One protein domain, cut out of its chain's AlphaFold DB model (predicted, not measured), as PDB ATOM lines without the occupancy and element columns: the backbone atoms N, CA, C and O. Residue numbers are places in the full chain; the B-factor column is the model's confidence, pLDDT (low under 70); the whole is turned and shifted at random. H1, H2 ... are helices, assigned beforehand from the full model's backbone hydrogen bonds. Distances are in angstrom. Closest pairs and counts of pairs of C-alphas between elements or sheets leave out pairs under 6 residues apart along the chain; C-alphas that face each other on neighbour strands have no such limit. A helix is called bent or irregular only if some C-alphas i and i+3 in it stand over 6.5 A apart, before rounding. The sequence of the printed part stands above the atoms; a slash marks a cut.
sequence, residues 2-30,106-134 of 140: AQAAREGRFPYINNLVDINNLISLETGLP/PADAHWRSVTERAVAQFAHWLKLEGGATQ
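What this domain is: This is residues 2 to 30 and 106 to 134 of the 140 residues of the protein "Phenylalanyl-tRNA synthetase subunit beta" of bacterium ADurb.Bin425 (UniProt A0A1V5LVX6). Two helices, the long H3 and the shorter H2, lie side by side and run opposite ways, and the short helix H1 sits near the last part of H2, on the side away from H3. The link of residues 7 to 14 carries the backbone from H1 back to where H2 begins, and the whole makes a flat slab. The printed part has 58 residues with three named helices, in the order H1, H2, H3, and no named strand; its class is all helix. It is only just loose, close to compact, with a radius of gyration of the C-alphas of 12.7 A, and the C-alphas span 34 by 33 by 11 A along their three main axes.

How they stand to each other: Begin with the longest helix, H3, residues 109 to 128, and look from it to H2, residues 15 to 27. These two touch, with 10 pairs of C-alphas within 8 A. Their closest C-alphas are those of Ile 23 and Ala 118, 6.4 A apart. Their lines stand at a shallow tilt of 23 degrees, and they run opposite ways. From H2 go on to H1, residues 2 to 6, which is close to H2 but not clearly touching it; the closest C-alphas are those of Ala 2 and Leu 25, 6.5 A apart. H1 and H3 are apart. In H1 and H2 every backbone O i to N i+4 pair is within hydrogen-bond range, and in H3 14 of 16 are.

Where its parts are: Find C-alpha 109 at (-38.971, 4.065, 51.514); from there H3 runs 29.4 A over 20 residues to C-alpha 128 at (-30.901, 32.075, 47.525). H3 is neither bent nor irregular, but only just: C-alphas 110 and 113 are 6.4 A apart. Next find C-alpha 15 at (-39.827, 33.827, 43.148), where H2 begins; its 13 residues run 18.2 A to C-alpha 27, while y falls to 15.714. H1 begins at C-alpha 2, at (-46.774, 20.168, 34.111), and its 5 residues run 6.3 A to C-alpha 6.

The domain as a whole: The two C-alphas farthest apart are those of Glu 7 and Gln 134, at 35.0 A. Stop at Pro 30 and look for Pro 106: residues 31 to 105 are not printed, and the C-alphas of these two are 10.6 A apart across the cut. The link from H2 to H3 runs across this cut; the link from H1 to H2, 8 residues, is short. In the B-factor column the mean pLDDT of the printed part of this model is 90.8, that of H1 is 71, and no printed residue is under 70.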
ATOM      1  N   ALA A   2     -47.354  21.109  35.085       71.50
ATOM      2  CA  ALA A   2     -46.774  20.168  34.111       71.50
ATOM      3  C   ALA A   2     -47.201  20.411  32.646       71.50
ATOM      4  O   ALA A   2     -46.365  20.392  31.748       71.50
ATOM      5  N   GLN A   3     -48.480  20.708  32.394       70.50
ATOM      6  CA  GLN A   3     -48.952  21.030  31.042       70.50
ATOM      7  C   GLN A   3     -48.370  22.347  30.492       70.50
ATOM      8  O   GLN A   3     -47.894  22.377  29.365       70.50
ATOM      9  N   ALA A   4     -48.346  23.417  31.294       70.38
ATOM     10  CA  ALA A   4     -47.794  24.708  30.874       70.38
ATOM     11  C   ALA A   4     -46.287  24.630  30.568       70.38
ATOM     12  O   ALA A   4     -45.828  25.243  29.606       70.38
ATOM     13  N   ALA A   5     -45.537  23.833  31.341       72.19
ATOM     14  CA  ALA A   5     -44.124  23.563  31.084       72.19
ATOM     15  C   ALA A   5     -43.918  22.813  29.755       72.19
ATOM     16  O   ALA A   5     -43.078  23.205  28.951       72.19
ATOM     17  N   ARG A   6     -44.737  21.788  29.476       71.88
ATOM     18  CA  ARG A   6     -44.687  21.031  28.209       71.88
ATOM     19  C   ARG A   6     -44.979  21.884  26.976       71.88
ATOM     20  O   ARG A   6     -44.487  21.575  25.899       71.88
ATOM     21  N   GLU A   7     -45.777  22.934  27.129       80.31
ATOM     22  CA  GLU A   7     -46.156  23.840  26.043       80.31
ATOM     23  C   GLU A   7     -45.206  25.046  25.903       80.31
ATOM     24  O   GLU A   7     -45.455  25.922  25.080       80.31
ATOM     25  N   GLY A   8     -44.130  25.119  26.700       70.75
ATOM     26  CA  GLY A   8     -43.160  26.220  26.654       70.75
ATOM     27  C   GLY A   8     -43.712  27.566  27.139       70.75
ATOM     28  O   GLY A   8     -43.133  28.609  26.855       70.75
ATOM     29  N   ARG A   9     -44.839  27.564  27.862       76.44
ATOM     30  CA  ARG A   9     -45.546  28.769  28.334       76.44
ATOM     31  C   ARG A   9     -45.462  28.919  29.849       76.44
ATOM     32  O   ARG A   9     -46.448  29.304  30.470       76.44
ATOM     33  N   PHE A  10     -44.337  28.546  30.455       72.94
ATOM     34  CA  PHE A  10     -44.180  28.606  31.906       72.94
ATOM     35  C   PHE A  10     -44.099  30.076  32.357       72.94
ATOM     36  O   PHE A  10     -43.115  30.745  32.034       72.94
ATOM     37  N   PRO A  11     -45.142  30.620  33.011       75.31
ATOM     38  CA  PRO A  11     -45.164  32.031  33.352       75.31
ATOM     39  C   PRO A  11     -44.305  32.275  34.593       75.31
ATOM     40  O   PRO A  11     -44.370  31.495  35.540       75.31
ATOM     41  N   TYR A  12     -43.567  33.384  34.607       80.19
ATOM     42  CA  TYR A  12     -43.042  33.929  35.856       80.19
ATOM     43  C   TYR A  12     -44.210  34.488  36.677       80.19
ATOM     44  O   TYR A  12     -45.003  35.275  36.149       80.19
ATOM     45  N   ILE A  13     -44.337  34.077  37.940       84.81
ATOM     46  CA  ILE A  13     -45.383  34.580  38.847       84.81
ATOM     47  C   ILE A  13     -44.745  35.428  39.944       84.81
ATOM     48  O   ILE A  13     -45.019  36.620  40.059       84.81
ATOM     49  N   ASN A  14     -43.916  34.794  40.764       90.25
ATOM     50  CA  ASN A  14     -43.006  35.409  41.719       90.25
ATOM     51  C   ASN A  14     -42.014  34.335  42.174       90.25
ATOM     52  O   ASN A  14     -42.295  33.142  42.046       90.25
ATOM     53  N   ASN A  15     -40.895  34.752  42.769       93.56
ATOM     54  CA  ASN A  15     -39.827  33.827  43.148       93.56
ATOM     55  C   ASN A  15     -40.326  32.671  44.030       93.56
ATOM     56  O   ASN A  15     -39.985  31.526  43.769       93.56
ATOM     57  N   LEU A  16     -41.175  32.926  45.032       95.31
ATOM     58  CA  LEU A  16     -41.649  31.870  45.936       95.31
ATOM     59  C   LEU A  16     -42.508  30.826  45.208       95.31
ATOM     60  O   LEU A  16     -42.326  29.622  45.393       95.31
ATOM     61  N   VAL A  17     -43.431  31.287  44.365       93.62
ATOM     62  CA  VAL A  17     -44.304  30.419  43.565       93.62
ATOM     63  C   VAL A  17     -43.499  29.658  42.518       93.62
ATOM     64  O   VAL A  17     -43.762  28.478  42.289       93.62
ATOM     65  N   ASP A  18     -42.502  30.290  41.911       94.00
ATOM     66  CA  ASP A  18     -41.692  29.662  40.875       94.00
ATOM     67  C   ASP A  18     -40.732  28.626  41.461       94.00
ATOM     68  O   ASP A  18     -40.605  27.547  40.887       94.00
ATOM     69  N   ILE A  19     -40.168  28.865  42.650       96.00
ATOM     70  CA  ILE A  19     -39.419  27.853  43.410       96.00
ATOM     71  C   ILE A  19     -40.326  26.659  43.734       96.00
ATOM     72  O   ILE A  19     -39.960  25.515  43.469       96.00
ATOM     73  N   ASN A  20     -41.528  26.910  44.262       96.12
ATOM     74  CA  ASN A  20     -42.505  25.854  44.538       96.12
ATOM     75  C   ASN A  20     -42.811  25.026  43.279       96.12
ATOM     76  O   ASN A  20     -42.814  23.793  43.306       96.12
ATOM     77  N   ASN A  21     -43.050  25.703  42.155       93.75
ATOM     78  CA  ASN A  21     -43.359  25.047  40.893       93.75
ATOM     79  C   ASN A  21     -42.160  24.275  40.329       93.75
ATOM     80  O   ASN A  21     -42.370  23.193  39.789       93.75
ATOM     81  N   LEU A  22     -40.935  24.795  40.459       94.31
ATOM     82  CA  LEU A  22     -39.703  24.119  40.051       94.31
ATOM     83  C   LEU A  22     -39.558  22.787  40.786       94.31
ATOM     84  O   LEU A  22     -39.501  21.741  40.144       94.31
ATOM     85  N   ILE A  23     -39.608  22.807  42.122       96.56
ATOM     86  CA  ILE A  23     -39.471  21.591  42.933       96.56
ATOM     87  C   ILE A  23     -40.593  20.595  42.618       96.56
ATOM     88  O   ILE A  23     -40.342  19.395  42.491       96.56
ATOM     89  N   SER A  24     -41.829  21.068  42.434       95.75
ATOM     90  CA  SER A  24     -42.947  20.200  42.047       95.75
ATOM     91  C   SER A  24     -42.748  19.570  40.661       95.75
ATOM     92  O   SER A  24     -43.050  18.392  40.473       95.75
ATOM     93  N   LEU A  25     -42.205  20.313  39.691       94.38
ATOM     94  CA  LEU A  25     -41.907  19.801  38.349       94.38
ATOM     95  C   LEU A  25     -40.765  18.782  38.346       94.38
ATOM     96  O   LEU A  25     -40.866  17.777  37.647       94.38
ATOM     97  N   GLU A  26     -39.703  19.021  39.113       94.31
ATOM     98  CA  GLU A  26     -38.542  18.125  39.188       94.31
ATOM     99  C   GLU A  26     -38.861  16.811  39.903       94.31
ATOM    100  O   GLU A  26     -38.360  15.752  39.527       94.31
ATOM    101  N   THR A  27     -39.692  16.871  40.943       94.88
ATOM    102  CA  THR A  27     -39.980  15.714  41.804       94.88
ATOM    103  C   THR A  27     -41.250  14.971  41.409       94.88
ATOM    104  O   THR A  27     -41.419  13.808  41.769       94.88
ATOM    105  N   GLY A  28     -42.171  15.641  40.713       95.06
ATOM    106  CA  GLY A  28     -43.534  15.160  40.499       95.06
ATOM    107  C   GLY A  28     -44.409  15.186  41.758       95.06
ATOM    108  O   GLY A  28     -45.556  14.743  41.698       95.06
ATOM    109  N   LEU A  29     -43.901  15.697  42.886       96.69
ATOM    110  CA  LEU A  29     -44.648  15.769  44.136       96.69
ATOM    111  C   LEU A  29     -45.541  17.020  44.158       96.69
ATOM    112  O   LEU A  29     -45.108  18.105  43.751       96.69
ATOM    113  N   PRO A  30     -46.791  16.901  44.632       97.00
ATOM    114  CA  PRO A  30     -47.634  18.057  44.882       97.00
ATOM    115  C   PRO A  30     -47.136  18.829  46.106       97.00
ATOM    116  O   PRO A  30     -46.712  18.248  47.108       97.00
ATOM    117  N   PRO A 106     -45.766   9.937  48.981       94.56
ATOM    118  CA  PRO A 106     -46.032   8.578  49.431       94.56
ATOM    119  C   PRO A 106     -45.123   8.173  50.599       94.56
ATOM    120  O   PRO A 106     -43.961   8.566  50.674       94.56
ATOM    121  N   ALA A 107     -45.656   7.353  51.507       90.00
ATOM    122  CA  ALA A 107     -44.965   6.967  52.739       90.00
ATOM    123  C   ALA A 107     -43.925   5.840  52.561       90.00
ATOM    124  O   ALA A 107     -43.326   5.398  53.542       90.00
ATOM    125  N   ASP A 108     -43.722   5.321  51.349       91.50
ATOM    126  CA  ASP A 108     -42.772   4.234  51.123       91.50
ATOM    127  C   ASP A 108     -41.307   4.712  51.072       91.50
ATOM    128  O   ASP A 108     -40.982   5.877  50.823       91.50
ATOM    129  N   ALA A 109     -40.392   3.774  51.334       87.81
ATOM    130  CA  ALA A 109     -38.971   4.065  51.514       87.81
ATOM    131  C   ALA A 109     -38.299   4.678  50.275       87.81
ATOM    132  O   ALA A 109     -37.307   5.396  50.414       87.81
ATOM    133  N   HIS A 110     -38.821   4.412  49.073       89.94
ATOM    134  CA  HIS A 110     -38.272   4.980  47.847       89.94
ATOM    135  C   HIS A 110     -38.464   6.501  47.826       89.94
ATOM    136  O   HIS A 110     -37.505   7.252  47.600       89.94
ATOM    137  N   TRP A 111     -39.676   6.958  48.146       95.00
ATOM    138  CA  TRP A 111     -40.027   8.375  48.130       95.00
ATOM    139  C   TRP A 111     -39.394   9.178  49.255       95.00
ATOM    140  O   TRP A 111     -39.101  10.353  49.043       95.00
ATOM    141  N   ARG A 112     -39.074   8.563  50.400       93.50
ATOM    142  CA  ARG A 112     -38.425   9.264  51.520       93.50
ATOM    143  C   ARG A 112     -37.179  10.043  51.091       93.50
ATOM    144  O   ARG A 112     -37.070  11.234  51.366       93.50
ATOM    145  N   SER A 113     -36.276   9.400  50.349       93.94
ATOM    146  CA  SER A 113     -35.046  10.058  49.888       93.94
ATOM    147  C   SER A 113     -35.317  11.186  48.884       93.94
ATOM    148  O   SER A 113     -34.590  12.179  48.847       93.94
ATOM    149  N   VAL A 114     -36.361  11.045  48.058       95.50
ATOM    150  CA  VAL A 114     -36.795  12.076  47.105       95.50
ATOM    151  C   VAL A 114     -37.333  13.280  47.870       95.50
ATOM    152  O   VAL A 114     -36.935  14.404  47.581       95.50
ATOM    153  N   THR A 115     -38.171  13.050  48.881       96.81
ATOM    154  CA  THR A 115     -38.744  14.097  49.731       96.81
ATOM    155  C   THR A 115     -37.676  14.833  50.527       96.81
ATOM    156  O   THR A 115     -37.674  16.058  50.523       96.81
ATOM    157  N   GLU A 116     -36.727  14.129  51.144       95.94
ATOM    158  CA  GLU A 116     -35.618  14.757  51.880       95.94
ATOM    159  C   GLU A 116     -34.787  15.674  50.967       95.94
ATOM    160  O   GLU A 116     -34.498  16.818  51.325       95.94
ATOM    161  N   ARG A 117     -34.473  15.225  49.742       96.50
ATOM    162  CA  ARG A 117     -33.792  16.069  48.744       96.50
ATOM    163  C   ARG A 117     -34.654  17.242  48.285       96.50
ATOM    164  O   ARG A 117     -34.120  18.331  48.103       96.50
ATOM    165  N   ALA A 118     -35.951  17.034  48.080       97.56
ATOM    166  CA  ALA A 118     -36.880  18.083  47.668       97.56
ATOM    167  C   ALA A 118     -36.982  19.182  48.732       97.56
ATOM    168  O   ALA A 118     -36.869  20.359  48.409       97.56
ATOM    169  N   VAL A 119     -37.110  18.799  50.005       97.62
ATOM    170  CA  VAL A 119     -37.134  19.720  51.147       97.62
ATOM    171  C   VAL A 119     -35.827  20.509  51.241       97.62
ATOM    172  O   VAL A 119     -35.860  21.733  51.362       97.62
ATOM    173  N   ALA A 120     -34.676  19.839  51.122       96.94
ATOM    174  CA  ALA A 120     -33.374  20.503  51.159       96.94
ATOM    175  C   ALA A 120     -33.191  21.502  50.002       96.94
ATOM    176  O   ALA A 120     -32.722  22.620  50.217       96.94
ATOM    177  N   GLN A 121     -33.599  21.128  48.785       97.38
ATOM    178  CA  GLN A 121     -33.554  22.016  47.622       97.38
ATOM    179  C   GLN A 121     -34.510  23.196  47.770       97.38
ATOM    180  O   GLN A 121     -34.129  24.331  47.494       97.38
ATOM    181  N   PHE A 122     -35.723  22.960  48.266       97.50
ATOM    182  CA  PHE A 122     -36.680  24.031  48.510       97.50
ATOM    183  C   PHE A 122     -36.106  25.040  49.518       97.50
ATOM    184  O   PHE A 122     -36.074  26.239  49.246       97.50
ATOM    185  N   ALA A 123     -35.546  24.565  50.634       96.88
ATOM    186  CA  ALA A 123     -34.899  25.427  51.619       96.88
ATOM    187  C   ALA A 123     -33.705  26.208  51.043       96.88
ATOM    188  O   ALA A 123     -33.524  27.384  51.368       96.88
ATOM    189  N   HIS A 124     -32.902  25.579  50.181       96.81
ATOM    190  CA  HIS A 124     -31.795  26.234  49.487       96.81
ATOM    191  C   HIS A 124     -32.283  27.390  48.605       96.81
ATOM    192  O   HIS A 124     -31.823  28.522  48.765       96.81
ATOM    193  N   TRP A 125     -33.257  27.134  47.731       97.56
ATOM    194  CA  TRP A 125     -33.785  28.141  46.813       97.56
ATOM    195  C   TRP A 125     -34.543  29.262  47.522       97.56
ATOM    196  O   TRP A 125     -34.434  30.419  47.119       97.56
ATOM    197  N   LEU A 126     -35.254  28.969  48.616       96.25
ATOM    198  CA  LEU A 126     -35.897  30.006  49.431       96.25
ATOM    199  C   LEU A 126     -34.881  31.002  49.999       96.25
ATOM    200  O   LEU A 126     -35.167  32.197  50.041       96.25
ATOM    201  N   LYS A 127     -33.693  30.537  50.401       96.31
ATOM    202  CA  LYS A 127     -32.616  31.421  50.874       96.31
ATOM    203  C   LYS A 127     -31.958  32.187  49.733       96.31
ATOM    204  O   LYS A 127     -31.709  33.378  49.876       96.31
ATOM    205  N   LEU A 128     -31.662  31.499  48.632       96.62
ATOM    206  CA  LEU A 128     -30.901  32.075  47.525       96.62
ATOM    207  C   LEU A 128     -31.725  33.083  46.713       96.62
ATOM    208  O   LEU A 128     -31.257  34.186  46.460       96.62
ATOM    209  N   GLU A 129     -32.958  32.719  46.360       95.94
ATOM    210  CA  GLU A 129     -33.806  33.465  45.418       95.94
ATOM    211  C   GLU A 129     -35.127  33.937  46.049       95.94
ATOM    212  O   GLU A 129     -35.752  34.888  45.581       95.94
ATOM    213  N   GLY A 130     -35.581  33.285  47.125       92.75
ATOM    214  CA  GLY A 130     -36.833  33.620  47.815       92.75
ATOM    215  C   GLY A 130     -36.719  34.734  48.862       92.75
ATOM    216  O   GLY A 130     -37.738  35.164  49.396       92.75
ATOM    217  N   GLY A 131     -35.504  35.193  49.181       94.06
ATOM    218  CA  GLY A 131     -35.257  36.222  50.198       94.06
ATOM    219  C   GLY A 131     -35.448  35.752  51.646       94.06
ATOM    220  O   GLY A 131     -35.506  36.580  52.556       94.06
ATOM    221  N   ALA A 132     -35.550  34.441  51.888       95.38
ATOM    222  CA  ALA A 132     -35.715  33.903  53.231       95.38
ATOM    223  C   ALA A 132     -34.427  34.068  54.049       95.38
ATOM    224  O   ALA A 132     -33.377  33.517  53.717       95.38
ATOM    225  N   THR A 133     -34.513  34.784  55.168       96.25
ATOM    226  CA  THR A 133     -33.398  34.932  56.118       96.25
ATOM    227  C   THR A 133     -33.264  33.726  57.048       96.25
ATOM    228  O   THR A 133     -32.180  33.453  57.563       96.25
ATOM    229  N   GLN A 134     -34.355  32.986  57.251       95.75
ATOM    230  CA  GLN A 134     -34.434  31.789  58.081       95.75
ATOM    231  C   GLN A 134     -35.320  30.754  57.392       95.75
ATOM    232  O   GLN A 134     -36.330  31.103  56.782       95.75
TER     233      GLN A 134